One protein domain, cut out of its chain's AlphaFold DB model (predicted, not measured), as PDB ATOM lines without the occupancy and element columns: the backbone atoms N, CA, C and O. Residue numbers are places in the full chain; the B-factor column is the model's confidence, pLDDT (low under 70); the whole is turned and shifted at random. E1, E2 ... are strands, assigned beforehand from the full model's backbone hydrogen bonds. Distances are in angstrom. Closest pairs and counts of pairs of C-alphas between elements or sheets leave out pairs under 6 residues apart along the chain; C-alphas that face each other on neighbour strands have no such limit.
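What this domain is: This is residues 53 to 229 of the 290 residues of the protein "Hypothetical protein" of Vannella sp. CB-2014 (UniProt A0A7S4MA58). What shape is seen first? There are two lobes: a larger sandwich, in which the sheet E1 E2 E9 E8 and the branched sheet E7 E10 E11 E12 are face to face with their strands crossed at 44 degrees, and at one end of the long axis a smaller lobe, the strongly twisted sheet E3 E4 E5 E6. What is it built of? The printed part has 177 residues with twelve named strands, E1 to E12 in order along the chain, and no named helix. The class is all strand, though under half of the residues, 81, are in named strands, and neighbours in the three sheets are antiparallel. How large is it? It is compact, with a radius of gyration of the C-alphas of 18.1 A, and elongated, spanning 56 by 35 by 27 A.

How they stand to each other: Which strands pair around the first residue? E1, residues 53 to 59, and E2, residues 80 to 88, form a hairpin, with N 55 and O 85 2.8 A apart. E2 is antiparallel to E9, residues 189 to 196, with N 82 and O 191 3.0 A apart, and E9 forms a hairpin with E8, residues 169 to 174, with N 171 and O 194 2.9 A apart. How is the smaller sheet joined? E3, residues 96 to 100, E4, residues 103 to 109, E5, residues 114 to 119, and E6, residues 129 to 132, form a meander, each strand the antiparallel neighbour of the one before in successive hairpins; N 98 and O 105 are 3.0 A apart, N 106 and O 118 2.9 A, N 115 and O 131 2.9 A. What faces the first sheet? E10, residues 202 to 211, has E7, residues 144 to 152, on one side, with N 147 and O 208 2.8 A apart, and on the other side E11, residues 214 to 220, its hairpin partner, with N 207 and O 219 2.9 A apart, and E12, residues 224 to 226, with N 203 and O 224 2.8 A apart. Across this sandwich, two sheets face to face, the closest C-alphas of E1 and E11 are those of Tyr 54 and Gly 219, 6.9 A apart.

Where its parts are: Where does the first strand begin? C-alpha 53 of E1 is at (-23.697, 12.099, 72.070). Which strands are longer? From first to last C-alpha E2 measures 25.8 A, E7 26.1 A, E9 22.6 A and E10 29.9 A. Where does the last strand end? C-alpha 226 of E12 is at (-2.081, 21.025, 80.256).

The domain as a whole: Which ends lie farthest apart? The two farthest C-alphas are those of Glu 112 and Pro 160, 57.5 A apart, and the printed part has no cut. Which links are long? Those of E1 to E2, E6 to E7, E7 to E8 and E8 to E9. Where is confidence low? The pLDDT is under 70 at 23 residues: 67 to 72, 76 to 77, 121 to 125, 179 to 186 and 228 to 229.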
ATOM      1  N   GLU A  53     -25.037  11.886  71.536       80.88
ATOM      2  CA  GLU A  53     -23.697  12.099  72.070       80.88
ATOM      3  C   GLU A  53     -23.680  13.268  73.055       80.88
ATOM      4  O   GLU A  53     -24.270  14.320  72.824       80.88
ATOM      5  N   TYR A  54     -22.956  13.117  74.162       86.44
ATOM      6  CA  TYR A  54     -22.658  14.257  75.018       86.44
ATOM      7  C   TYR A  54     -21.457  15.014  74.465       86.44
ATOM      8  O   TYR A  54     -20.339  14.488  74.409       86.44
ATOM      9  N   LYS A  55     -21.657  16.289  74.126       88.31
ATOM     10  CA  LYS A  55     -20.555  17.181  73.761       88.31
ATOM     11  C   LYS A  55     -20.077  17.938  74.975       88.31
ATOM     12  O   LYS A  55     -20.838  18.592  75.678       88.31
ATOM     13  N   MET A  56     -18.770  17.867  75.196       91.50
ATOM     14  CA  MET A  56     -18.108  18.665  76.213       91.50
ATOM     15  C   MET A  56     -17.656  20.005  75.638       91.50
ATOM     16  O   MET A  56     -16.943  20.070  74.632       91.50
ATOM     17  N   HIS A  57     -17.944  21.075  76.369       89.56
ATOM     18  CA  HIS A  57     -17.418  22.403  76.109       89.56
ATOM     19  C   HIS A  57     -16.802  22.999  77.371       89.56
ATOM     20  O   HIS A  57     -17.418  23.048  78.435       89.56
ATOM     21  N   TRP A  58     -15.576  23.507  77.250       89.38
ATOM     22  CA  TRP A  58     -14.993  24.340  78.296       89.38
ATOM     23  C   TRP A  58     -15.783  25.648  78.413       89.38
ATOM     24  O   TRP A  58     -16.086  26.311  77.415       89.38
ATOM     25  N   CYS A  59     -16.102  26.043  79.639       88.69
ATOM     26  CA  CYS A  59     -16.942  27.197  79.922       88.69
ATOM     27  C   CYS A  59     -16.362  28.056  81.052       88.69
ATOM     28  O   CYS A  59     -15.336  27.745  81.662       88.69
ATOM     29  N   ILE A  60     -16.980  29.209  81.287       88.94
ATOM     30  CA  ILE A  60     -16.777  29.972  82.526       88.94
ATOM     31  C   ILE A  60     -17.703  29.428  83.622       88.94
ATOM     32  O   ILE A  60     -18.656  28.718  83.328       88.94
ATOM     33  N   LYS A  61     -17.508  29.836  84.882       89.38
ATOM     34  CA  LYS A  61     -18.366  29.436  86.020       89.38
ATOM     35  C   LYS A  61     -19.874  29.646  85.786       89.38
ATOM     36  O   LYS A  61     -20.688  28.953  86.377       89.38
ATOM     37  N   LYS A  62     -20.246  30.599  84.924       86.62
ATOM     38  CA  LYS A  62     -21.632  30.876  84.508       86.62
ATOM     39  C   LYS A  62     -22.069  30.096  83.253       86.62
ATOM     40  O   LYS A  62     -22.987  30.536  82.569       86.62
ATOM     41  N   GLY A  63     -21.391  29.014  82.886       85.94
ATOM     42  CA  GLY A  63     -21.735  28.120  81.771       85.94
ATOM     43  C   GLY A  63     -21.585  28.718  80.369       85.94
ATOM     44  O   GLY A  63     -21.566  27.980  79.393       85.94
ATOM     45  N   GLY A  64     -21.376  30.035  80.253       85.94
ATOM     46  CA  GLY A  64     -21.035  30.679  78.991       85.94
ATOM     47  C   GLY A  64     -19.818  30.016  78.349       85.94
ATOM     48  O   GLY A  64     -18.788  29.809  79.003       85.94
ATOM     49  N   ARG A  65     -19.946  29.675  77.065       82.69
ATOM     50  CA  ARG A  65     -18.885  29.015  76.307       82.69
ATOM     51  C   ARG A  65     -17.614  29.852  76.376       82.69
ATOM     52  O   ARG A  65     -17.608  31.039  76.046       82.69
ATOM     53  N   ARG A  66     -16.521  29.228  76.800       77.25
ATOM     54  CA  ARG A  66     -15.197  29.837  76.718       77.25
ATOM     55  C   ARG A  66     -14.627  29.475  75.343       77.25
ATOM     56  O   ARG A  66     -14.810  28.335  74.910       77.25
ATOM     57  N   PRO A  67     -13.953  30.402  74.634       67.00
ATOM     58  CA  PRO A  67     -13.210  30.043  73.429       67.00
ATOM     59  C   PRO A  67     -12.336  28.829  73.733       67.00
ATOM     60  O   PRO A  67     -11.769  28.785  74.831       67.00
ATOM     61  N   GLN A  68     -12.288  27.861  72.809       60.12
ATOM     62  CA  GLN A  68     -11.679  26.547  73.032       60.12
ATOM     63  C   GLN A  68     -10.387  26.682  73.839       60.12
ATOM     64  O   GLN A  68      -9.385  27.245  73.392       60.12
ATOM     65  N   GLN A  69     -10.439  26.196  75.076       59.34
ATOM     66  CA  GLN A  69      -9.257  26.070  75.895       59.34
ATOM     67  C   GLN A  69      -8.502  24.842  75.404       59.34
ATOM     68  O   GLN A  69      -8.670  23.741  75.908       59.34
ATOM     69  N   PHE A  70      -7.598  25.053  74.450       60.41
ATOM     70  CA  PHE A  70      -6.504  24.107  74.194       60.41
ATOM     71  C   PHE A  70      -5.550  24.009  75.400       60.41
ATOM     72  O   PHE A  70      -4.612  23.213  75.402       60.41
ATOM     73  N   TRP A  71      -5.773  24.865  76.403       66.69
ATOM     74  CA  TRP A  71      -5.021  25.001  77.630       66.69
ATOM     75  C   TRP A  71      -5.953  24.934  78.843       66.69
ATOM     76  O   TRP A  71      -6.683  25.883  79.142       66.69
ATOM     77  N   THR A  72      -5.813  23.840  79.583       62.47
ATOM     78  CA  THR A  72      -6.383  23.659  80.919       62.47
ATOM     79  C   THR A  72      -5.309  23.929  81.973       62.47
ATOM     80  O   THR A  72      -4.158  23.492  81.827       62.47
ATOM     81  N   TYR A  73      -5.650  24.695  83.008       73.81
ATOM     82  CA  TYR A  73      -4.703  25.033  84.070       73.81
ATOM     83  C   TYR A  73      -4.528  23.823  84.990       73.81
ATOM     84  O   TYR A  73      -5.519  23.307  85.502       73.81
ATOM     85  N   CYS A  74      -3.280  23.390  85.196       75.25
ATOM     86  CA  CYS A  74      -2.926  22.337  86.160       75.25
ATOM     87  C   CYS A  74      -2.159  22.865  87.386       75.25
ATOM     88  O   CYS A  74      -1.413  22.138  88.043       75.25
ATOM     89  N   GLU A  75      -2.287  24.166  87.647       72.88
ATOM     90  CA  GLU A  75      -1.706  24.833  88.810       72.88
ATOM     91  C   GLU A  75      -2.751  24.902  89.923       72.88
ATOM     92  O   GLU A  75      -3.886  25.336  89.692       72.88
ATOM     93  N   THR A  76      -2.353  24.497  91.128       63.28
ATOM     94  CA  THR A  76      -3.189  24.505  92.329       63.28
ATOM     95  C   THR A  76      -3.841  25.882  92.502       63.28
ATOM     96  O   THR A  76      -3.157  26.903  92.460       63.28
ATOM     97  N   GLY A  77      -5.168  25.916  92.654       69.75
ATOM     98  CA  GLY A  77      -5.948  27.155  92.804       69.75
ATOM     99  C   GLY A  77      -6.672  27.661  91.548       69.75
ATOM    100  O   GLY A  77      -7.427  28.625  91.652       69.75
ATOM    101  N   HIS A  78      -6.499  27.026  90.383       82.25
ATOM    102  CA  HIS A  78      -7.281  27.363  89.187       82.25
ATOM    103  C   HIS A  78      -8.451  26.399  88.985       82.25
ATOM    104  O   HIS A  78      -8.256  25.210  88.733       82.25
ATOM    105  N   ASP A  79      -9.669  26.929  89.028       88.88
ATOM    106  CA  ASP A  79     -10.868  26.181  88.660       88.88
ATOM    107  C   ASP A  79     -11.055  26.192  87.141       88.88
ATOM    108  O   ASP A  79     -11.124  27.252  86.506       88.88
ATOM    109  N   ASN A  80     -11.184  25.004  86.557       90.69
ATOM    110  CA  ASN A  80     -11.644  24.827  85.186       90.69
ATOM    111  C   ASN A  80     -13.121  24.423  85.229       90.69
ATOM    112  O   ASN A  80     -13.553  23.740  86.156       90.69
ATOM    113  N   TYR A  81     -13.902  24.845  84.239       92.25
ATOM    114  CA  TYR A  81     -15.329  24.538  84.181       92.25
ATOM    115  C   TYR A  81     -15.657  23.877  82.851       92.25
ATOM    116  O   TYR A  81     -15.214  24.346  81.800       92.25
ATOM    117  N   ALA A  82     -16.420  22.793  82.908       92.94
ATOM    118  CA  ALA A  82     -16.861  22.037  81.747       92.94
ATOM    119  C   ALA A  82     -18.384  21.915  81.768       92.94
ATOM    120  O   ALA A  82     -18.961  21.604  82.810       92.94
ATOM    121  N   LYS A  83     -19.015  22.155  80.620       92.31
ATOM    122  CA  LYS A  83     -20.426  21.865  80.379       92.31
ATOM    123  C   LYS A  83     -20.519  20.673  79.429       92.31
ATOM    124  O   LYS A  83     -19.776  20.627  78.449       92.31
ATOM    125  N   PHE A  84     -21.392  19.731  79.741       91.44
ATOM    126  CA  PHE A  84     -21.759  18.610  78.892       91.44
ATOM    127  C   PHE A  84     -23.193  18.835  78.450       91.44
ATOM    128  O   PHE A  84     -24.078  18.964  79.294       91.44
ATOM    129  N   GLU A  85     -23.375  18.931  77.142       87.94
ATOM    130  CA  GLU A  85     -24.664  19.148  76.495       87.94
ATOM    131  C   GLU A  85     -25.002  17.885  75.715       87.94
ATOM    132  O   GLU A  85     -24.144  17.336  75.011       87.94
ATOM    133  N   LEU A  86     -26.231  17.403  75.863       81.75
ATOM    134  CA  LEU A  86     -26.708  16.289  75.062       81.75
ATOM    135  C   LEU A  86     -26.989  16.787  73.644       81.75
ATOM    136  O   LEU A  86     -27.835  17.652  73.431       81.75
ATOM    137  N   HIS A  87     -26.284  16.234  72.668       78.12
ATOM    138  CA  HIS A  87     -26.569  16.448  71.261       78.12
ATOM    139  C   HIS A  87     -27.258  15.215  70.700       78.12
ATOM    140  O   HIS A  87     -26.692  14.126  70.692       78.12
ATOM    141  N   ALA A  88     -28.471  15.417  70.199       74.81
ATOM    142  CA  ALA A  88     -29.218  14.433  69.441       74.81
ATOM    143  C   ALA A  88     -29.629  15.091  68.119       74.81
ATOM    144  O   ALA A  88     -30.355  16.088  68.107       74.81
ATOM    145  N   THR A  89     -29.102  14.594  67.001       70.75
ATOM    146  CA  THR A  89     -29.424  15.126  65.669       70.75
ATOM    147  C   THR A  89     -30.926  14.978  65.418       70.75
ATOM    148  O   THR A  89     -31.468  13.894  65.605       70.75
ATOM    149  N   SER A  90     -31.605  16.055  65.010       75.00
ATOM    150  CA  SER A  90     -33.049  16.049  64.700       75.00
ATOM    151  C   SER A  90     -33.996  15.883  65.908       75.00
ATOM    152  O   SER A  90     -35.097  15.347  65.750       75.00
ATOM    153  N   TRP A  91     -33.589  16.355  67.097       76.56
ATOM    154  CA  TRP A  91     -34.422  16.419  68.311       76.56
ATOM    155  C   TRP A  91     -34.533  17.843  68.864       76.56
ATOM    156  O   TRP A  91     -33.567  18.611  68.819       76.56
ATOM    157  N   SER A  92     -35.700  18.184  69.417       77.56
ATOM    158  CA  SER A  92     -35.915  19.461  70.101       77.56
ATOM    159  C   SER A  92     -35.040  19.614  71.360       77.56
ATOM    160  O   SER A  92     -34.879  18.660  72.127       77.56
ATOM    161  N   PRO A  93     -34.546  20.835  71.648       71.69
ATOM    162  CA  PRO A  93     -33.940  21.184  72.933       71.69
ATOM    163  C   PRO A  93     -34.858  21.005  74.150       71.69
ATOM    164  O   PRO A  93     -34.353  21.024  75.269       71.69
ATOM    165  N   ASP A  94     -36.171  20.857  73.955       77.75
ATOM    166  CA  ASP A  94     -37.151  20.660  75.033       77.75
ATOM    167  C   ASP A  94     -37.391  19.177  75.366       77.75
ATOM    168  O   ASP A  94     -38.197  18.854  76.242       77.75
ATOM    169  N   ALA A  95     -36.696  18.266  74.680       83.94
ATOM    170  CA  ALA A  95     -36.791  16.840  74.940       83.94
ATOM    171  C   ALA A  95     -36.322  16.474  76.362       83.94
ATOM    172  O   ALA A  95     -35.417  17.085  76.941       83.94
ATOM    173  N   GLN A  96     -36.964  15.455  76.930       86.12
ATOM    174  CA  GLN A  96     -36.836  15.043  78.326       86.12
ATOM    175  C   GLN A  96     -36.359  13.597  78.444       86.12
ATOM    176  O   GLN A  96     -36.492  12.796  77.524       86.12
ATOM    177  N   LEU A  97     -35.832  13.243  79.615       87.88
ATOM    178  CA  LEU A  97     -35.558  11.853  79.967       87.88
ATOM    179  C   LEU A  97     -36.765  11.247  80.675       87.88
ATOM    180  O   LEU A  97     -37.215  11.774  81.696       87.88
ATOM    181  N   MET A  98     -37.252  10.121  80.165       91.44
ATOM    182  CA  MET A  98     -38.385   9.397  80.743       91.44
ATOM    183  C   MET A  98     -38.131   7.887  80.762       91.44
ATOM    184  O   MET A  98     -37.254   7.383  80.061       91.44
ATOM    185  N   ILE A  99     -38.907   7.171  81.574       91.06
ATOM    186  CA  ILE A  99     -38.870   5.714  81.697       91.06
ATOM    187  C   ILE A  99     -40.108   5.101  81.062       91.06
ATOM    188  O   ILE A  99     -41.233   5.503  81.372       91.06
ATOM    189  N   TYR A 100     -39.882   4.072  80.252       91.50
ATOM    190  CA  TYR A 100     -40.909   3.172  79.739       91.50
ATOM    191  C   TYR A 100     -40.375   1.737  79.802       91.50
ATOM    192  O   TYR A 100     -39.246   1.483  79.403       91.50
ATOM    193  N   ASN A 101     -41.151   0.801  80.358       88.31
ATOM    194  CA  ASN A 101     -40.748  -0.606  80.530       88.31
ATOM    195  C   ASN A 101     -39.369  -0.823  81.194       88.31
ATOM    196  O   ASN A 101     -38.675  -1.782  80.877       88.31
ATOM    197  N   ASN A 102     -39.003   0.030  82.158       84.62
ATOM    198  CA  ASN A 102     -37.698   0.069  82.843       84.62
ATOM    199  C   ASN A 102     -36.506   0.533  81.993       84.62
ATOM    200  O   ASN A 102     -35.401   0.622  82.525       84.62
ATOM    201  N   ASP A 103     -36.723   0.907  80.735       86.25
ATOM    202  CA  ASP A 103     -35.691   1.474  79.880       86.25
ATOM    203  C   ASP A 103     -35.763   3.004  79.881       86.25
ATOM    204  O   ASP A 103     -36.828   3.613  80.032       86.25
ATOM    205  N   LEU A 104     -34.596   3.630  79.727       88.00
ATOM    206  CA  LEU A 104     -34.459   5.077  79.649       88.00
ATOM    207  C   LEU A 104     -34.620   5.542  78.202       88.00
ATOM    208  O   LEU A 104     -33.932   5.050  77.305       88.00
ATOM    209  N   TYR A 105     -35.480   6.535  78.001       88.81
ATOM    210  CA  TYR A 105     -35.756   7.133  76.704       88.81
ATOM    211  C   TYR A 105     -35.483   8.630  76.720       88.81
ATOM    212  O   TYR A 105     -35.745   9.317  77.710       88.81
ATOM    213  N   PHE A 106     -35.011   9.129  75.583       88.25
ATOM    214  CA  PHE A 106     -35.072  10.540  75.238       88.25
ATOM    215  C   PHE A 106     -36.399  10.809  74.528       88.25
ATOM    216  O   PHE A 106     -36.699  10.148  73.539       88.25
ATOM    217  N   VAL A 107     -37.218  11.711  75.061       89.94
ATOM    218  CA  VAL A 107     -38.622  11.882  74.673       89.94
ATOM    219  C   VAL A 107     -38.892  13.322  74.256       89.94
ATOM    220  O   VAL A 107     -38.623  14.252  75.008       89.94
ATOM    221  N   GLU A 108     -39.458  13.498  73.069       90.31
ATOM    222  CA  GLU A 108     -39.885  14.775  72.500       90.31
ATOM    223  C   GLU A 108     -41.404  14.750  72.309       90.31
ATOM    224  O   GLU A 108     -41.953  13.843  71.679       90.31
ATOM    225  N   GLU A 109     -42.095  15.738  72.874       89.50
ATOM    226  CA  GLU A 109     -43.540  15.880  72.696       89.50
ATOM    227  C   GLU A 109     -43.845  16.340  71.265       89.50
ATOM    228  O   GLU A 109     -43.305  17.346  70.806       89.50
ATOM    229  N   ILE A 110     -44.708  15.600  70.559       89.94
ATOM    230  CA  ILE A 110     -45.178  15.980  69.217       89.94
ATOM    231  C   ILE A 110     -46.528  16.691  69.327       89.94
ATOM    232  O   ILE A 110     -46.755  17.715  68.681       89.94
ATOM    233  N   ASP A 111     -47.420  16.137  70.145       90.62
ATOM    234  CA  ASP A 111     -48.745  16.676  70.426       90.62
ATOM    235  C   ASP A 111     -49.171  16.350  71.871       90.62
ATOM    236  O   ASP A 111     -48.377  15.868  72.679       90.62
ATOM    237  N   GLU A 112     -50.427  16.641  72.219       89.50
ATOM    238  CA  GLU A 112     -50.960  16.452  73.575       89.50
ATOM    239  C   GLU A 112     -50.912  14.994  74.069       89.50
ATOM    240  O   GLU A 112     -50.837  14.764  75.277       89.50
ATOM    241  N   ASN A 113     -50.942  14.017  73.158       91.56
ATOM    242  CA  ASN A 113     -51.055  12.592  73.476       91.56
ATOM    243  C   ASN A 113     -49.857  11.767  73.002       91.56
ATOM    244  O   ASN A 113     -49.609  10.701  73.561       91.56
ATOM    245  N   ASN A 114     -49.121  12.225  71.991       92.12
ATOM    246  CA  ASN A 114     -48.065  11.453  71.349       92.12
ATOM    247  C   ASN A 114     -46.686  12.059  71.584       92.12
ATOM    248  O   ASN A 114     -46.470  13.274  71.515       92.12
ATOM    249  N   VAL A 115     -45.723  11.163  71.780       93.75
ATOM    250  CA  VAL A 115     -44.315  11.501  71.928       93.75
ATOM    251  C   VAL A 115     -43.456  10.690  70.968       93.75
ATOM    252  O   VAL A 115     -43.688   9.501  70.731       93.75
ATOM    253  N   LYS A 116     -42.422  11.338  70.440       91.81
ATOM    254  CA  LYS A 116     -41.294  10.677  69.790       91.81
ATOM    255  C   LYS A 116     -40.336  10.240  70.891       91.81
ATOM    256  O   LYS A 116     -39.949  11.065  71.713       91.81
ATOM    257  N   ALA A 117     -39.940   8.977  70.926       90.31
ATOM    258  CA  ALA A 117     -39.052   8.452  71.958       90.31
ATOM    259  C   ALA A 117     -37.873   7.694  71.345       90.31
ATOM    260  O   ALA A 117     -38.050   6.908  70.419       90.31
ATOM    261  N   LEU A 118     -36.669   7.915  71.867       87.56
ATOM    262  CA  LEU A 118     -35.442   7.239  71.452       87.56
ATOM    263  C   LEU A 118     -34.870   6.457  72.628       87.56
ATOM    264  O   LEU A 118     -34.523   7.078  73.638       87.56
ATOM    265  N   PRO A 119     -34.783   5.118  72.547       86.38
ATOM    266  CA  PRO A 119     -34.176   4.333  73.611       86.38
ATOM    267  C   PRO A 119     -32.702   4.707  73.764       86.38
ATOM    268  O   PRO A 119     -31.936   4.682  72.801       86.38
ATOM    269  N   LEU A 120     -32.304   5.031  74.993       80.88
ATOM    270  CA  LEU A 120     -30.917   5.340  75.345       80.88
ATOM    271  C   LEU A 120     -30.152   4.111  75.830       80.88
ATOM    272  O   LEU A 120     -28.931   4.060  75.723       80.88
ATOM    273  N   CYS A 121     -30.869   3.119  76.351       68.19
ATOM    274  CA  CYS A 121     -30.312   1.834  76.735       68.19
ATOM    275  C   CYS A 121     -30.989   0.747  75.914       68.19
ATOM    276  O   CYS A 121     -32.062   0.277  76.269       68.19
ATOM    277  N   SER A 122     -30.375   0.323  74.814       56.41
ATOM    278  CA  SER A 122     -30.729  -0.980  74.266       56.41
ATOM    279  C   SER A 122     -29.529  -1.622  73.590       56.41
ATOM    280  O   SER A 122     -28.743  -0.974  72.906       56.41
ATOM    281  N   SER A 123     -29.404  -2.932  73.772       56.00
ATOM    282  CA  SER A 123     -28.541  -3.829  72.999       56.00
ATOM    283  C   SER A 123     -29.021  -4.007  71.546       56.00
ATOM    284  O   SER A 123     -28.693  -4.996  70.894       56.00
ATOM    285  N   SER A 124     -29.848  -3.086  71.053       55.81
ATOM    286  CA  SER A 124     -30.598  -3.147  69.804       55.81
ATOM    287  C   SER A 124     -30.399  -1.845  69.024       55.81
ATOM    288  O   SER A 124     -29.945  -0.851  69.596       55.81
ATOM    289  N   PRO A 125     -30.682  -1.833  67.709       64.19
ATOM    290  CA  PRO A 125     -30.562  -0.618  66.916       64.19
ATOM    291  C   PRO A 125     -31.420   0.504  67.514       64.19
ATOM    292  O   PRO A 125     -32.599   0.321  67.819       64.19
ATOM    293  N   VAL A 126     -30.783   1.660  67.694       74.25
ATOM    294  CA  VAL A 126     -31.363   2.878  68.259       74.25
ATOM    295  C   VAL A 126     -32.304   3.467  67.213       74.25
ATOM    296  O   VAL A 126     -31.871   4.211  66.344       74.25
ATOM    297  N   VAL A 127     -33.580   3.079  67.250       81.88
ATOM    298  CA  VAL A 127     -34.612   3.564  66.319       81.88
ATOM    299  C   VAL A 127     -35.652   4.370  67.100       81.88
ATOM    300  O   VAL A 127     -36.172   3.863  68.099       81.88
ATOM    301  N   PRO A 128     -35.975   5.610  66.683       86.94
ATOM    302  CA  PRO A 128     -37.050   6.378  67.289       86.94
ATOM    303  C   PRO A 128     -38.396   5.673  67.124       86.94
ATOM    304  O   PRO A 128     -38.717   5.160  66.053       86.94
ATOM    305  N   VAL A 129     -39.212   5.700  68.170       89.06
ATOM    306  CA  VAL A 129     -40.573   5.161  68.174       89.06
ATOM    307  C   VAL A 129     -41.576   6.267  68.471       89.06
ATOM    308  O   VAL A 129     -41.283   7.204  69.211       89.06
ATOM    309  N   LEU A 130     -42.771   6.150  67.896       92.38
ATOM    310  CA  LEU A 130     -43.910   6.999  68.229       92.38
ATOM    311  C   LEU A 130     -44.788   6.250  69.229       92.38
ATOM    312  O   LEU A 130     -45.288   5.167  68.921       92.38
ATOM    313  N   LEU A 131     -44.947   6.806  70.424       93.31
ATOM    314  CA  LEU A 131     -45.670   6.177  71.525       93.31
ATOM    315  C   LEU A 131     -46.592   7.185  72.213       93.31
ATOM    316  O   LEU A 131     -46.433   8.397  72.075       93.31
ATOM    317  N   SER A 132     -47.562   6.668  72.962       94.38
ATOM    318  CA  SER A 132     -48.461   7.494  73.763       94.38
ATOM    319  C   SER A 132     -47.742   8.021  75.010       94.38
ATOM    320  O   SER A 132     -46.983   7.294  75.655       94.38
ATOM    321  N   LYS A 133     -47.974   9.293  75.345       93.19
ATOM    322  CA  LYS A 133     -47.318  10.020  76.443       93.19
ATOM    323  C   LYS A 133     -47.577   9.384  77.810       93.19
ATOM    324  O   LYS A 133     -46.695   9.374  78.660       93.19
ATOM    325  N   ASP A 134     -48.774   8.840  78.010       94.50
ATOM    326  CA  ASP A 134     -49.219   8.199  79.255       94.50
ATOM    327  C   ASP A 134     -48.456   6.910  79.600       94.50
ATOM    328  O   ASP A 134     -48.468   6.479  80.753       94.50
ATOM    329  N   LEU A 135     -47.757   6.318  78.628       94.69
ATOM    330  CA  LEU A 135     -46.895   5.156  78.844       94.69
ATOM    331  C   LEU A 135     -45.586   5.514  79.557       94.69
ATOM    332  O   LEU A 135     -44.918   4.630  80.097       94.69
ATOM    333  N   PHE A 136     -45.204   6.790  79.551       94.62
ATOM    334  CA  PHE A 136     -43.939   7.244  80.107       94.62
ATOM    335  C   PHE A 136     -44.098   7.779  81.523       94.62
ATOM    336  O   PHE A 136     -45.067   8.450  81.878       94.62
ATOM    337  N   SER A 137     -43.073   7.537  82.331       93.88
ATOM    338  CA  SER A 137     -42.949   8.093  83.675       93.88
ATOM    339  C   SER A 137     -41.700   8.972  83.782       93.88
ATOM    340  O   SER A 137     -40.694   8.691  83.125       93.88
ATOM    341  N   PRO A 138     -41.732  10.052  84.580       91.00
ATOM    342  CA  PRO A 138     -40.544  10.867  84.809       91.00
ATOM    343  C   PRO A 138     -39.461  10.050  85.525       91.00
ATOM    344  O   PRO A 138     -39.760   9.218  86.384       91.00
ATOM    345  N   ILE A 139     -38.194  10.310  85.197       90.19
ATOM    346  CA  ILE A 139     -37.057   9.681  85.884       90.19
ATOM    347  C   ILE A 139     -36.948  10.158  87.337       90.19
ATOM    348  O   ILE A 139     -37.347  11.278  87.659       90.19
ATOM    349  N   ASP A 140     -36.324   9.356  88.206       88.69
ATOM    350  CA  ASP A 140     -35.803   9.860  89.484       88.69
ATOM    351  C   ASP A 140     -34.422  10.499  89.247       88.69
ATOM    352  O   ASP A 140     -33.454   9.777  88.982       88.69
ATOM    353  N   PRO A 141     -34.265  11.830  89.386       83.56
ATOM    354  CA  PRO A 141     -32.986  12.493  89.142       83.56
ATOM    355  C   PRO A 141     -31.870  12.048  90.094       83.56
ATOM    356  O   PRO A 141     -30.701  12.276  89.805       83.56
ATOM    357  N   LYS A 142     -32.199  11.439  91.244       86.75
ATOM    358  CA  LYS A 142     -31.193  10.911  92.182       86.75
ATOM    359  C   LYS A 142     -30.523   9.638  91.675       86.75
ATOM    360  O   LYS A 142     -29.440   9.312  92.148       86.75
ATOM    361  N   LYS A 143     -31.171   8.926  90.751       89.81
ATOM    362  CA  LYS A 143     -30.628   7.723  90.113       89.81
ATOM    363  C   LYS A 143     -29.730   8.043  88.922       89.81
ATOM    364  O   LYS A 143     -29.049   7.147  88.436       89.81
ATOM    365  N   LEU A 144     -29.752   9.287  88.450       88.19
ATOM    366  CA  LEU A 144     -28.933   9.758  87.345       88.19
ATOM    367  C   LEU A 144     -27.550  10.158  87.873       88.19
ATOM    368  O   LEU A 144     -27.431  11.073  88.689       88.19
ATOM    369  N   ASP A 145     -26.512   9.479  87.396       90.19
ATOM    370  CA  ASP A 145     -25.118   9.763  87.737       90.19
ATOM    371  C   ASP A 145     -24.326  10.095  86.471       90.19
ATOM    372  O   ASP A 145     -24.504   9.480  85.421       90.19
ATOM    373  N   PHE A 146     -23.439  11.081  86.569       92.38
ATOM    374  CA  PHE A 146     -22.600  11.512  85.459       92.38
ATOM    375  C   PHE A 146     -21.153  11.541  85.923       92.38
ATOM    376  O   PHE A 146     -20.717  12.435  86.653       92.38
ATOM    377  N   GLN A 147     -20.400  10.545  85.473       94.56
ATOM    378  CA  GLN A 147     -19.030  10.323  85.894       94.56
ATOM    379  C   GLN A 147     -18.058  10.909  84.888       94.56
ATOM    380  O   GLN A 147     -18.219  10.759  83.676       94.56
ATOM    381  N   LEU A 148     -16.999  11.525  85.404       96.44
ATOM    382  CA  LEU A 148     -15.906  12.059  84.610       96.44
ATOM    383  C   LEU A 148     -14.579  11.470  85.062       96.44
ATOM    384  O   LEU A 148     -14.321  11.311  86.253       96.44
ATOM    385  N   SER A 149     -13.702  11.205  84.101       96.19
ATOM    386  CA  SER A 149     -12.328  10.786  84.374       96.19
ATOM    387  C   SER A 149     -11.372  11.337  83.324       96.19
ATOM    388  O   SER A 149     -11.731  11.519  82.161       96.19
ATOM    389  N   LEU A 150     -10.145  11.634  83.747       96.00
ATOM    390  CA  LEU A 150      -9.074  12.039  82.844       96.00
ATOM    391  C   LEU A 150      -8.442  10.792  82.220       96.00
ATOM    392  O   LEU A 150      -8.060   9.868  82.939       96.00
ATOM    393  N   VAL A 151      -8.285  10.788  80.901       96.81
ATOM    394  CA  VAL A 151      -7.623   9.711  80.155       96.81
ATOM    395  C   VAL A 151      -6.591  10.277  79.181       96.81
ATOM    396  O   VAL A 151      -6.656  11.450  78.799       96.81
ATOM    397  N   SER A 152      -5.633   9.445  78.772       95.69
ATOM    398  CA  SER A 152      -4.730   9.768  77.667       95.69
ATOM    399  C   SER A 152      -5.491   9.832  76.350       95.69
ATOM    400  O   SER A 152      -6.477   9.123  76.142       95.69
ATOM    401  N   ASP A 153      -5.033  10.696  75.452       94.56
ATOM    402  CA  ASP A 153      -5.502  10.695  74.077       94.56
ATOM    403  C   ASP A 153      -4.710   9.683  73.239       94.56
ATOM    404  O   ASP A 153      -3.546   9.912  72.912       94.56
ATOM    405  N   GLU A 154      -5.368   8.582  72.882       92.25
ATOM    406  CA  GLU A 154      -4.789   7.475  72.110       92.25
ATOM    407  C   GLU A 154      -4.982   7.630  70.589       92.25
ATOM    408  O   GLU A 154      -4.582   6.762  69.816       92.25
ATOM    409  N   GLU A 155      -5.577   8.729  70.114       91.38
ATOM    410  CA  GLU A 155      -5.672   8.994  68.673       91.38
ATOM    411  C   GLU A 155      -4.322   9.452  68.111       91.38
ATOM    412  O   GLU A 155      -3.623  10.250  68.730       91.38
ATOM    413  N   GLU A 156      -3.959   9.039  66.902       85.88
ATOM    414  CA  GLU A 156      -2.742   9.537  66.250       85.88
ATOM    415  C   GLU A 156      -2.928  10.982  65.722       85.88
ATOM    416  O   GLU A 156      -4.045  11.394  65.391       85.88
ATOM    417  N   PRO A 157      -1.860  11.796  65.630       87.38
ATOM    418  CA  PRO A 157      -0.498  11.488  66.057       87.38
ATOM    419  C   PRO A 157      -0.334  11.581  67.585       87.38
ATOM    420  O   PRO A 157      -0.896  12.480  68.214       87.38
ATOM    421  N   HIS A 158       0.465  10.698  68.189       86.62
ATOM    422  CA  HIS A 158       0.758  10.738  69.631       86.62
ATOM    423  C   HIS A 158       1.832  11.759  70.005       86.62
ATOM    424  O   HIS A 158       2.771  12.057  69.259       86.62
ATOM    425  N   HIS A 159       1.728  12.288  71.225       85.81
ATOM    426  CA  HIS A 159       2.789  13.105  71.797       85.81
ATOM    427  C   HIS A 159       3.944  12.206  72.292       85.81
ATOM    428  O   HIS A 159       3.698  11.257  73.024       85.81
ATOM    429  N   PRO A 160       5.227  12.519  72.011       81.81
ATOM    430  CA  PRO A 160       6.370  11.659  72.381       81.81
ATOM    431  C   PRO A 160       6.549  11.497  73.881       81.81
ATOM    432  O   PRO A 160       7.168  10.558  74.360       81.81
ATOM    433  N   GLN A 161       6.127  12.523  74.607       87.69
ATOM    434  CA  GLN A 161       6.180  12.586  76.055       87.69
ATOM    435  C   GLN A 161       4.740  12.576  76.554       87.69
ATOM    436  O   GLN A 161       4.343  13.513  77.245       87.69
ATOM    437  N   GLN A 162       3.914  11.667  76.028       91.75
ATOM    438  CA  GLN A 162       2.571  11.447  76.546       91.75
ATOM    439  C   GLN A 162       2.723  10.978  77.991       91.75
ATOM    440  O   GLN A 162       3.365   9.966  78.260       91.75
ATOM    441  N   GLY A 163       2.246  11.796  78.915       90.81
ATOM    442  CA  GLY A 163       2.301  11.526  80.338       90.81
ATOM    443  C   GLY A 163       1.157  10.625  80.773       90.81
ATOM    444  O   GLY A 163       0.209  10.379  80.027       90.81
ATOM    445  N   ASP A 164       1.277  10.126  81.996       94.06
ATOM    446  CA  ASP A 164       0.299   9.223  82.589       94.06
ATOM    447  C   ASP A 164      -0.801  10.037  83.298       94.06
ATOM    448  O   ASP A 164      -0.493  10.751  84.259       94.06
ATOM    449  N   PRO A 165      -2.082   9.935  82.887       94.38
ATOM    450  CA  PRO A 165      -3.179  10.659  83.526       94.38
ATOM    451  C   PRO A 165      -3.321  10.316  85.014       94.38
ATOM    452  O   PRO A 165      -3.770  11.164  85.780       94.38
ATOM    453  N   LYS A 166      -2.877   9.130  85.461       95.00
ATOM    454  CA  LYS A 166      -2.911   8.739  86.883       95.00
ATOM    455  C   LYS A 166      -1.959   9.558  87.757       95.00
ATOM    456  O   LYS A 166      -2.123   9.587  88.974       95.00
ATOM    457  N   ARG A 167      -0.966  10.226  87.158       93.94
ATOM    458  CA  ARG A 167      -0.042  11.138  87.857       93.94
ATOM    459  C   ARG A 167      -0.577  12.567  87.959       93.94
ATOM    460  O   ARG A 167       0.053  13.407  88.599       93.94
ATOM    461  N   VAL A 168      -1.727  12.846  87.345       92.06
ATOM    462  CA  VAL A 168      -2.447  14.110  87.488       92.06
ATOM    463  C   VAL A 168      -3.542  13.905  88.527       92.06
ATOM    464  O   VAL A 168      -4.513  13.187  88.304       92.06
ATOM    465  N   HIS A 169      -3.394  14.549  89.678       92.56
ATOM    466  CA  HIS A 169      -4.462  14.618  90.659       92.56
ATOM    467  C   HIS A 169      -5.606  15.462  90.089       92.56
ATOM    468  O   HIS A 169      -5.401  16.599  89.667       92.56
ATOM    469  N   CYS A 170      -6.805  14.889  90.044       92.44
ATOM    470  CA  CYS A 170      -7.984  15.512  89.464       92.44
ATOM    471  C   CYS A 170      -9.114  15.489  90.490       92.44
ATOM    472  O   CYS A 170      -9.511  14.414  90.940       92.44
ATOM    473  N   THR A 171      -9.638  16.660  90.844       93.81
ATOM    474  CA  THR A 171     -10.863  16.764  91.643       93.81
ATOM    475  C   THR A 171     -11.988  17.262  90.756       93.81
ATOM    476  O   THR A 171     -11.842  18.292  90.091       93.81
ATOM    477  N   ILE A 172     -13.109  16.551  90.769       94.81
ATOM    478  CA  ILE A 172     -14.265  16.825  89.922       94.81
ATOM    479  C   ILE A 172     -15.483  16.988  90.818       94.81
ATOM    480  O   ILE A 172     -15.769  16.132  91.649       94.81
ATOM    481  N   GLU A 173     -16.208  18.080  90.624       94.69
ATOM    482  CA  GLU A 173     -17.432  18.377  91.354       94.69
ATOM    483  C   GLU A 173     -18.545  18.709  90.363       94.69
ATOM    484  O   GLU A 173     -18.402  19.614  89.538       94.69
ATOM    485  N   ASN A 174     -19.665  17.991  90.457       92.25
ATOM    486  CA  ASN A 174     -20.882  18.328  89.731       92.25
ATOM    487  C   ASN A 174     -21.548  19.543  90.396       92.25
ATOM    488  O   ASN A 174     -21.957  19.492  91.554       92.25
ATOM    489  N   ILE A 175     -21.661  20.634  89.642       92.00
ATOM    490  CA  ILE A 175     -22.227  21.908  90.087       92.00
ATOM    491  C   ILE A 175     -23.501  22.284  89.318       92.00
ATOM    492  O   ILE A 175     -23.936  23.431  89.418       92.00
ATOM    493  N   THR A 176     -24.122  21.348  88.584       85.88
ATOM    494  CA  THR A 176     -25.326  21.597  87.765       85.88
ATOM    495  C   THR A 176     -26.428  22.306  88.554       85.88
ATOM    496  O   THR A 176     -27.000  23.279  88.081       85.88
ATOM    497  N   LYS A 177     -26.686  21.895  89.801       76.31
ATOM    498  CA  LYS A 177     -27.743  22.494  90.644       76.31
ATOM    499  C   LYS A 177     -27.457  23.937  91.067       76.31
ATOM    500  O   LYS A 177     -28.380  24.689  91.352       76.31
ATOM    501  N   ASN A 178     -26.184  24.321  91.106       73.25
ATOM    502  CA  ASN A 178     -25.754  25.670  91.472       73.25
ATOM    503  C   ASN A 178     -25.718  26.603  90.252       73.25
ATOM    504  O   ASN A 178     -25.373  27.781  90.379       73.25
ATOM    505  N   TYR A 179     -26.033  26.077  89.066       66.00
ATOM    506  CA  TYR A 179     -25.968  26.794  87.809       66.00
ATOM    507  C   TYR A 179     -27.342  27.381  87.447       66.00
ATOM    508  O   TYR A 179     -28.259  26.683  87.038       66.00
ATOM    509  N   SER A 180     -27.484  28.697  87.629       53.22
ATOM    510  CA  SER A 180     -28.749  29.436  87.533       53.22
ATOM    511  C   SER A 180     -29.071  29.966  86.125       53.22
ATOM    512  O   SER A 180     -29.502  31.117  85.993       53.22
ATOM    513  N   SER A 181     -28.818  29.216  85.050       55.41
ATOM    514  CA  SER A 181     -29.411  29.615  83.764       55.41
ATOM    515  C   SER A 181     -30.874  29.185  83.754       55.41
ATOM    516  O   SER A 181     -31.174  28.028  84.022       55.41
ATOM    517  N   SER A 182     -31.789  30.082  83.402       51.38
ATOM    518  CA  SER A 182     -33.230  29.813  83.257       51.38
ATOM    519  C   SER A 182     -33.585  28.796  82.153       51.38
ATOM    520  O   SER A 182     -34.750  28.646  81.818       51.38
ATOM    521  N   THR A 183     -32.586  28.127  81.573       53.41
ATOM    522  CA  THR A 183     -32.647  27.250  80.396       53.41
ATOM    523  C   THR A 183     -31.775  25.996  80.571       53.41
ATOM    524  O   THR A 183     -31.228  25.500  79.589       53.41
ATOM    525  N   VAL A 184     -31.533  25.518  81.802       55.97
ATOM    526  CA  VAL A 184     -30.820  24.237  81.983       55.97
ATOM    527  C   VAL A 184     -31.754  23.124  81.519       55.97
ATOM    528  O   VAL A 184     -32.728  22.819  82.206       55.97
ATOM    529  N   ASN A 185     -31.469  22.542  80.352       65.31
ATOM    530  CA  ASN A 185     -32.102  21.295  79.946       65.31
ATOM    531  C   ASN A 185     -31.795  20.248  81.041       65.31
ATOM    532  O   ASN A 185     -30.660  20.206  81.522       65.31
ATOM    533  N   PRO A 186     -32.759  19.417  81.477       65.19
ATOM    534  CA  PRO A 186     -32.530  18.388  82.501       65.19
ATOM    535  C   PRO A 186     -31.392  17.403  82.173       65.19
ATOM    536  O   PRO A 186     -30.938  16.681  83.059       65.19
ATOM    537  N   THR A 187     -30.927  17.384  80.924       76.00
ATOM    538  CA  THR A 187     -29.795  16.587  80.441       76.00
ATOM    539  C   THR A 187     -28.471  17.345  80.392       76.00
ATOM    540  O   THR A 187     -27.453  16.744  80.085       76.00
ATOM    541  N   ASP A 188     -28.423  18.630  80.738       85.56
ATOM    542  CA  ASP A 188     -27.170  19.379  80.779       85.56
ATOM    543  C   ASP A 188     -26.440  19.168  82.111       85.56
ATOM    544  O   ASP A 188     -26.996  19.358  83.198       85.56
ATOM    545  N   PHE A 189     -25.142  18.872  82.037       90.56
ATOM    546  CA  PHE A 189     -24.298  18.705  83.219       90.56
ATOM    547  C   PHE A 189     -23.180  19.734  83.259       90.56
ATOM    548  O   PHE A 189     -22.512  19.995  82.260       90.56
ATOM    549  N   MET A 190     -22.930  20.305  84.435       92.62
ATOM    550  CA  MET A 190     -21.857  21.266  84.636       92.62
ATOM    551  C   MET A 190     -20.926  20.814  85.748       92.62
ATOM    552  O   MET A 190     -21.358  20.481  86.850       92.62
ATOM    553  N   PHE A 191     -19.628  20.867  85.468       94.25
ATOM    554  CA  PHE A 191     -18.588  20.419  86.377       94.25
ATOM    555  C   PHE A 191     -17.565  21.509  86.645       94.25
ATOM    556  O   PHE A 191     -17.141  22.233  85.738       94.25
ATOM    557  N   ARG A 192     -17.126  21.568  87.900       94.31
ATOM    558  CA  ARG A 192     -15.899  22.240  88.315       94.31
ATOM    559  C   ARG A 192     -14.791  21.198  88.411       94.31
ATOM    560  O   ARG A 192     -14.957  20.174  89.068       94.31
ATOM    561  N   ILE A 193     -13.673  21.461  87.745       93.62
ATOM    562  CA  ILE A 193     -12.549  20.536  87.625       93.62
ATOM    563  C   ILE A 193     -11.255  21.246  88.024       93.62
ATOM    564  O   ILE A 193     -10.877  22.265  87.434       93.62
ATOM    565  N   ASN A 194     -10.549  20.683  89.001       92.50
ATOM    566  CA  ASN A 194      -9.201  21.102  89.369       92.50
ATOM    567  C   ASN A 194      -8.205  20.009  88.982       92.50
ATOM    568  O   ASN A 194      -8.440  18.831  89.247       92.50
ATOM    569  N   PHE A 195      -7.097  20.417  88.370       91.31
ATOM    570  CA  PHE A 195      -5.994  19.532  88.031       91.31
ATOM    571  C   PHE A 195      -4.746  19.975  88.790       91.31
ATOM    572  O   PHE A 195      -4.402  21.158  88.787       91.31
ATOM    573  N   GLN A 196      -4.033  19.016  89.367       90.06
ATOM    574  CA  GLN A 196      -2.754  19.211  90.031       90.06
ATOM    575  C   GLN A 196      -1.765  18.142  89.562       90.06
ATOM    576  O   GLN A 196      -2.088  16.964  89.468       90.06
ATOM    577  N   GLY A 197      -0.531  18.555  89.290       84.25
ATOM    578  CA  GLY A 197       0.475  17.691  88.675       84.25
ATOM    579  C   GLY A 197       0.588  17.986  87.183       84.25
ATOM    580  O   GLY A 197      -0.402  18.111  86.461       84.25
ATOM    581  N   ARG A 198       1.824  18.190  86.722       80.06
ATOM    582  CA  ARG A 198       2.110  18.645  85.360       80.06
ATOM    583  C   ARG A 198       2.727  17.524  84.546       80.06
ATOM    584  O   ARG A 198       3.940  17.468  84.371       80.06
ATOM    585  N   GLU A 199       1.862  16.703  83.979       88.62
ATOM    586  CA  GLU A 199       2.254  15.739  82.963       88.62
ATOM    587  C   GLU A 199       2.101  16.349  81.563       88.62
ATOM    588  O   GLU A 199       1.187  17.127  81.276       88.62
ATOM    589  N   LYS A 200       3.055  16.056  80.676       86.94
ATOM    590  CA  LYS A 200       3.009  16.518  79.279       86.94
ATOM    591  C   LYS A 200       2.091  15.605  78.468       86.94
ATOM    592  O   LYS A 200       1.827  14.493  78.884       86.94
ATOM    593  N   GLY A 201       1.622  16.046  77.307       89.69
ATOM    594  CA  GLY A 201       0.809  15.213  76.413       89.69
ATOM    595  C   GLY A 201      -0.577  15.775  76.139       89.69
ATOM    596  O   GLY A 201      -0.898  16.878  76.581       89.69
ATOM    597  N   TRP A 202      -1.352  15.018  75.371       91.69
ATOM    598  CA  TRP A 202      -2.746  15.303  75.058       91.69
ATOM    599  C   TRP A 202      -3.647  14.367  75.855       91.69
ATOM    600  O   TRP A 202      -3.357  13.185  76.011       91.69
ATOM    601  N   TYR A 203      -4.725  14.917  76.388       93.56
ATOM    602  CA  TYR A 203      -5.643  14.220  77.276       93.56
ATOM    603  C   TYR A 203      -7.070  14.432  76.811       93.56
ATOM    604  O   TYR A 203      -7.356  15.389  76.094       93.56
ATOM    605  N   LYS A 204      -7.968  13.566  77.265       94.88
ATOM    606  CA  LYS A 204      -9.412  13.697  77.078       94.88
ATOM    607  C   LYS A 204     -10.113  13.530  78.418       94.88
ATOM    608  O   LYS A 204      -9.605  12.861  79.319       94.88
ATOM    609  N   MET A 205     -11.292  14.122  78.541       95.31
ATOM    610  CA  MET A 205     -12.232  13.767  79.595       95.31
ATOM    611  C   MET A 205     -13.111  12.644  79.064       95.31
ATOM    612  O   MET A 205     -13.883  12.858  78.128       95.31
ATOM    613  N   ARG A 206     -12.995  11.454  79.651       96.06
ATOM    614  CA  ARG A 206     -13.984  10.396  79.471       96.06
ATOM    615  C   ARG A 206     -15.194  10.736  80.326       96.06
ATOM    616  O   ARG A 206     -15.035  11.040  81.511       96.06
ATOM    617  N   HIS A 207     -16.372  10.660  79.728       94.81
ATOM    618  CA  HIS A 207     -17.639  10.831  80.418       94.81
ATOM    619  C   HIS A 207     -18.490   9.572  80.310       94.81
ATOM    620  O   HIS A 207     -18.443   8.874  79.296       94.81
ATOM    621  N   VAL A 208     -19.253   9.293  81.362       92.81
ATOM    622  CA  VAL A 208     -20.192   8.172  81.429       92.81
ATOM    623  C   VAL A 208     -21.469   8.662  82.094       92.81
ATOM    624  O   VAL A 208     -21.420   9.115  83.237       92.81
ATOM    625  N   LEU A 209     -22.594   8.559  81.390       89.25
ATOM    626  CA  LEU A 209     -23.913   8.743  81.987       89.25
ATOM    627  C   LEU A 209     -24.424   7.383  82.453       89.25
ATOM    628  O   LEU A 209     -24.460   6.428  81.672       89.25
ATOM    629  N   MET A 210     -24.858   7.316  83.704       90.56
ATOM    630  CA  MET A 210     -25.503   6.151  84.281       90.56
ATOM    631  C   MET A 210     -26.886   6.504  84.813       90.56
ATOM    632  O   MET A 210     -27.119   7.613  85.292       90.56
ATOM    633  N   TYR A 211     -27.787   5.531  84.776       88.81
ATOM    634  CA  TYR A 211     -29.075   5.593  85.451       88.81
ATOM    635  C   TYR A 211     -29.276   4.298  86.228       88.81
ATOM    636  O   TYR A 211     -29.176   3.219  85.655       88.81
ATOM    637  N   ASP A 212     -29.493   4.395  87.539       90.06
ATOM    638  CA  ASP A 212     -29.661   3.232  88.427       90.06
ATOM    639  C   ASP A 212     -28.518   2.195  88.304       90.06
ATOM    640  O   ASP A 212     -28.729   0.985  88.293       90.06
ATOM    641  N   ASN A 213     -27.275   2.685  88.194       89.69
ATOM    642  CA  ASN A 213     -26.042   1.907  87.968       89.69
ATOM    643  C   ASN A 213     -25.912   1.224  86.595       89.69
ATOM    644  O   ASN A 213     -24.941   0.503  86.364       89.69
ATOM    645  N   GLN A 214     -26.830   1.471  85.662       87.81
ATOM    646  CA  GLN A 214     -26.710   1.024  84.279       87.81
ATOM    647  C   GLN A 214     -26.060   2.114  83.428       87.81
ATOM    648  O   GLN A 214     -26.504   3.262  83.431       87.81
ATOM    649  N   GLN A 215     -25.003   1.764  82.690       87.56
ATOM    650  CA  GLN A 215     -24.380   2.686  81.743       87.56
ATOM    651  C   GLN A 215     -25.334   2.946  80.578       87.56
ATOM    652  O   GLN A 215     -25.640   2.037  79.811       87.56
ATOM    653  N   ILE A 216     -25.728   4.205  80.429       84.31
ATOM    654  CA  ILE A 216     -26.571   4.677  79.336       84.31
ATOM    655  C   ILE A 216     -25.707   5.001  78.122       84.31
ATOM    656  O   ILE A 216     -25.859   4.428  77.051       84.31
ATOM    657  N   THR A 217     -24.749   5.907  78.305       84.56
ATOM    658  CA  THR A 217     -23.841   6.331  77.242       84.56
ATOM    659  C   THR A 217     -22.467   6.646  77.808       84.56
ATOM    660  O   THR A 217     -22.306   6.939  78.997       84.56
ATOM    661  N   GLN A 218     -21.462   6.564  76.946       89.94
ATOM    662  CA  GLN A 218     -20.106   6.981  77.245       89.94
ATOM    663  C   GLN A 218     -19.516   7.708  76.045       89.94
ATOM    664  O   GLN A 218     -19.829   7.404  74.897       89.94
ATOM    665  N   GLY A 219     -18.579   8.602  76.317       90.69
ATOM    666  CA  GLY A 219     -17.862   9.293  75.264       90.69
ATOM    667  C   GLY A 219     -16.627  10.001  75.781       90.69
ATOM    668  O   GLY A 219     -16.204   9.844  76.932       90.69
ATOM    669  N   TYR A 220     -16.035  10.796  74.898       93.69
ATOM    670  CA  TYR A 220     -14.809  11.526  75.170       93.69
ATOM    671  C   TYR A 220     -14.943  12.974  74.724       93.69
ATOM    672  O   TYR A 220     -15.572  13.274  73.713       93.69
ATOM    673  N   SER A 221     -14.321  13.882  75.469       92.62
ATOM    674  CA  SER A 221     -14.146  15.258  75.018       92.62
ATOM    675  C   SER A 221     -13.218  15.338  73.805       92.62
ATOM    676  O   SER A 221     -12.430  14.427  73.532       92.62
ATOM    677  N   ASP A 222     -13.203  16.502  73.158       90.25
ATOM    678  CA  ASP A 222     -12.056  16.890  72.341       90.25
ATOM    679  C   ASP A 222     -10.756  16.790  73.159       90.25
ATOM    680  O   ASP A 222     -10.771  17.034  74.377       90.25
ATOM    681  N   PRO A 223      -9.624  16.446  72.515       91.88
ATOM    682  CA  PRO A 223      -8.352  16.387  73.213       91.88
ATOM    683  C   PRO A 223      -7.971  17.776  73.740       91.88
ATOM    684  O   PRO A 223      -8.376  18.789  73.189       91.88
ATOM    685  N   PHE A 224      -7.178  17.863  74.798       89.88
ATOM    686  CA  PHE A 224      -6.635  19.121  75.314       89.88
ATOM    687  C   PHE A 224      -5.260  18.891  75.940       89.88
ATOM    688  O   PHE A 224      -4.853  17.755  76.179       89.88
ATOM    689  N   MET A 225      -4.518  19.968  76.200       87.44
ATOM    690  CA  MET A 225      -3.174  19.892  76.768       87.44
ATOM    691  C   MET A 225      -3.057  20.757  78.027       87.44
ATOM    692  O   MET A 225      -3.515  21.902  78.070       87.44
ATOM    693  N   PHE A 226      -2.388  20.241  79.060       85.62
ATOM    694  CA  PHE A 226      -2.081  21.025  80.256       85.62
ATOM    695  C   PHE A 226      -0.981  22.051  79.982       85.62
ATOM    696  O   PHE A 226       0.072  21.719  79.434       85.62
ATOM    697  N   ASN A 227      -1.194  23.294  80.427       70.12
ATOM    698  CA  ASN A 227      -0.157  24.328  80.535       70.12
ATOM    699  C   ASN A 227       0.818  24.414  79.335       70.12
ATOM    700  O   ASN A 227       2.036  24.501  79.537       70.12
ATOM    701  N   ASN A 228       0.312  24.402  78.092       69.50
ATOM    702  CA  ASN A 228       1.150  24.537  76.896       69.50
ATOM    703  C   ASN A 228       1.497  26.018  76.644       69.50
ATOM    704  O   ASN A 228       0.634  26.771  76.188       69.50
ATOM    705  N   PRO A 229       2.743  26.472  76.898       60.75
ATOM    706  CA  PRO A 229       3.126  27.870  76.703       60.75
ATOM    707  C   PRO A 229       3.100  28.309  75.229       60.75
ATOM    708  O   PRO A 229       2.966  29.499  74.972       60.75
TER     709      PRO A 229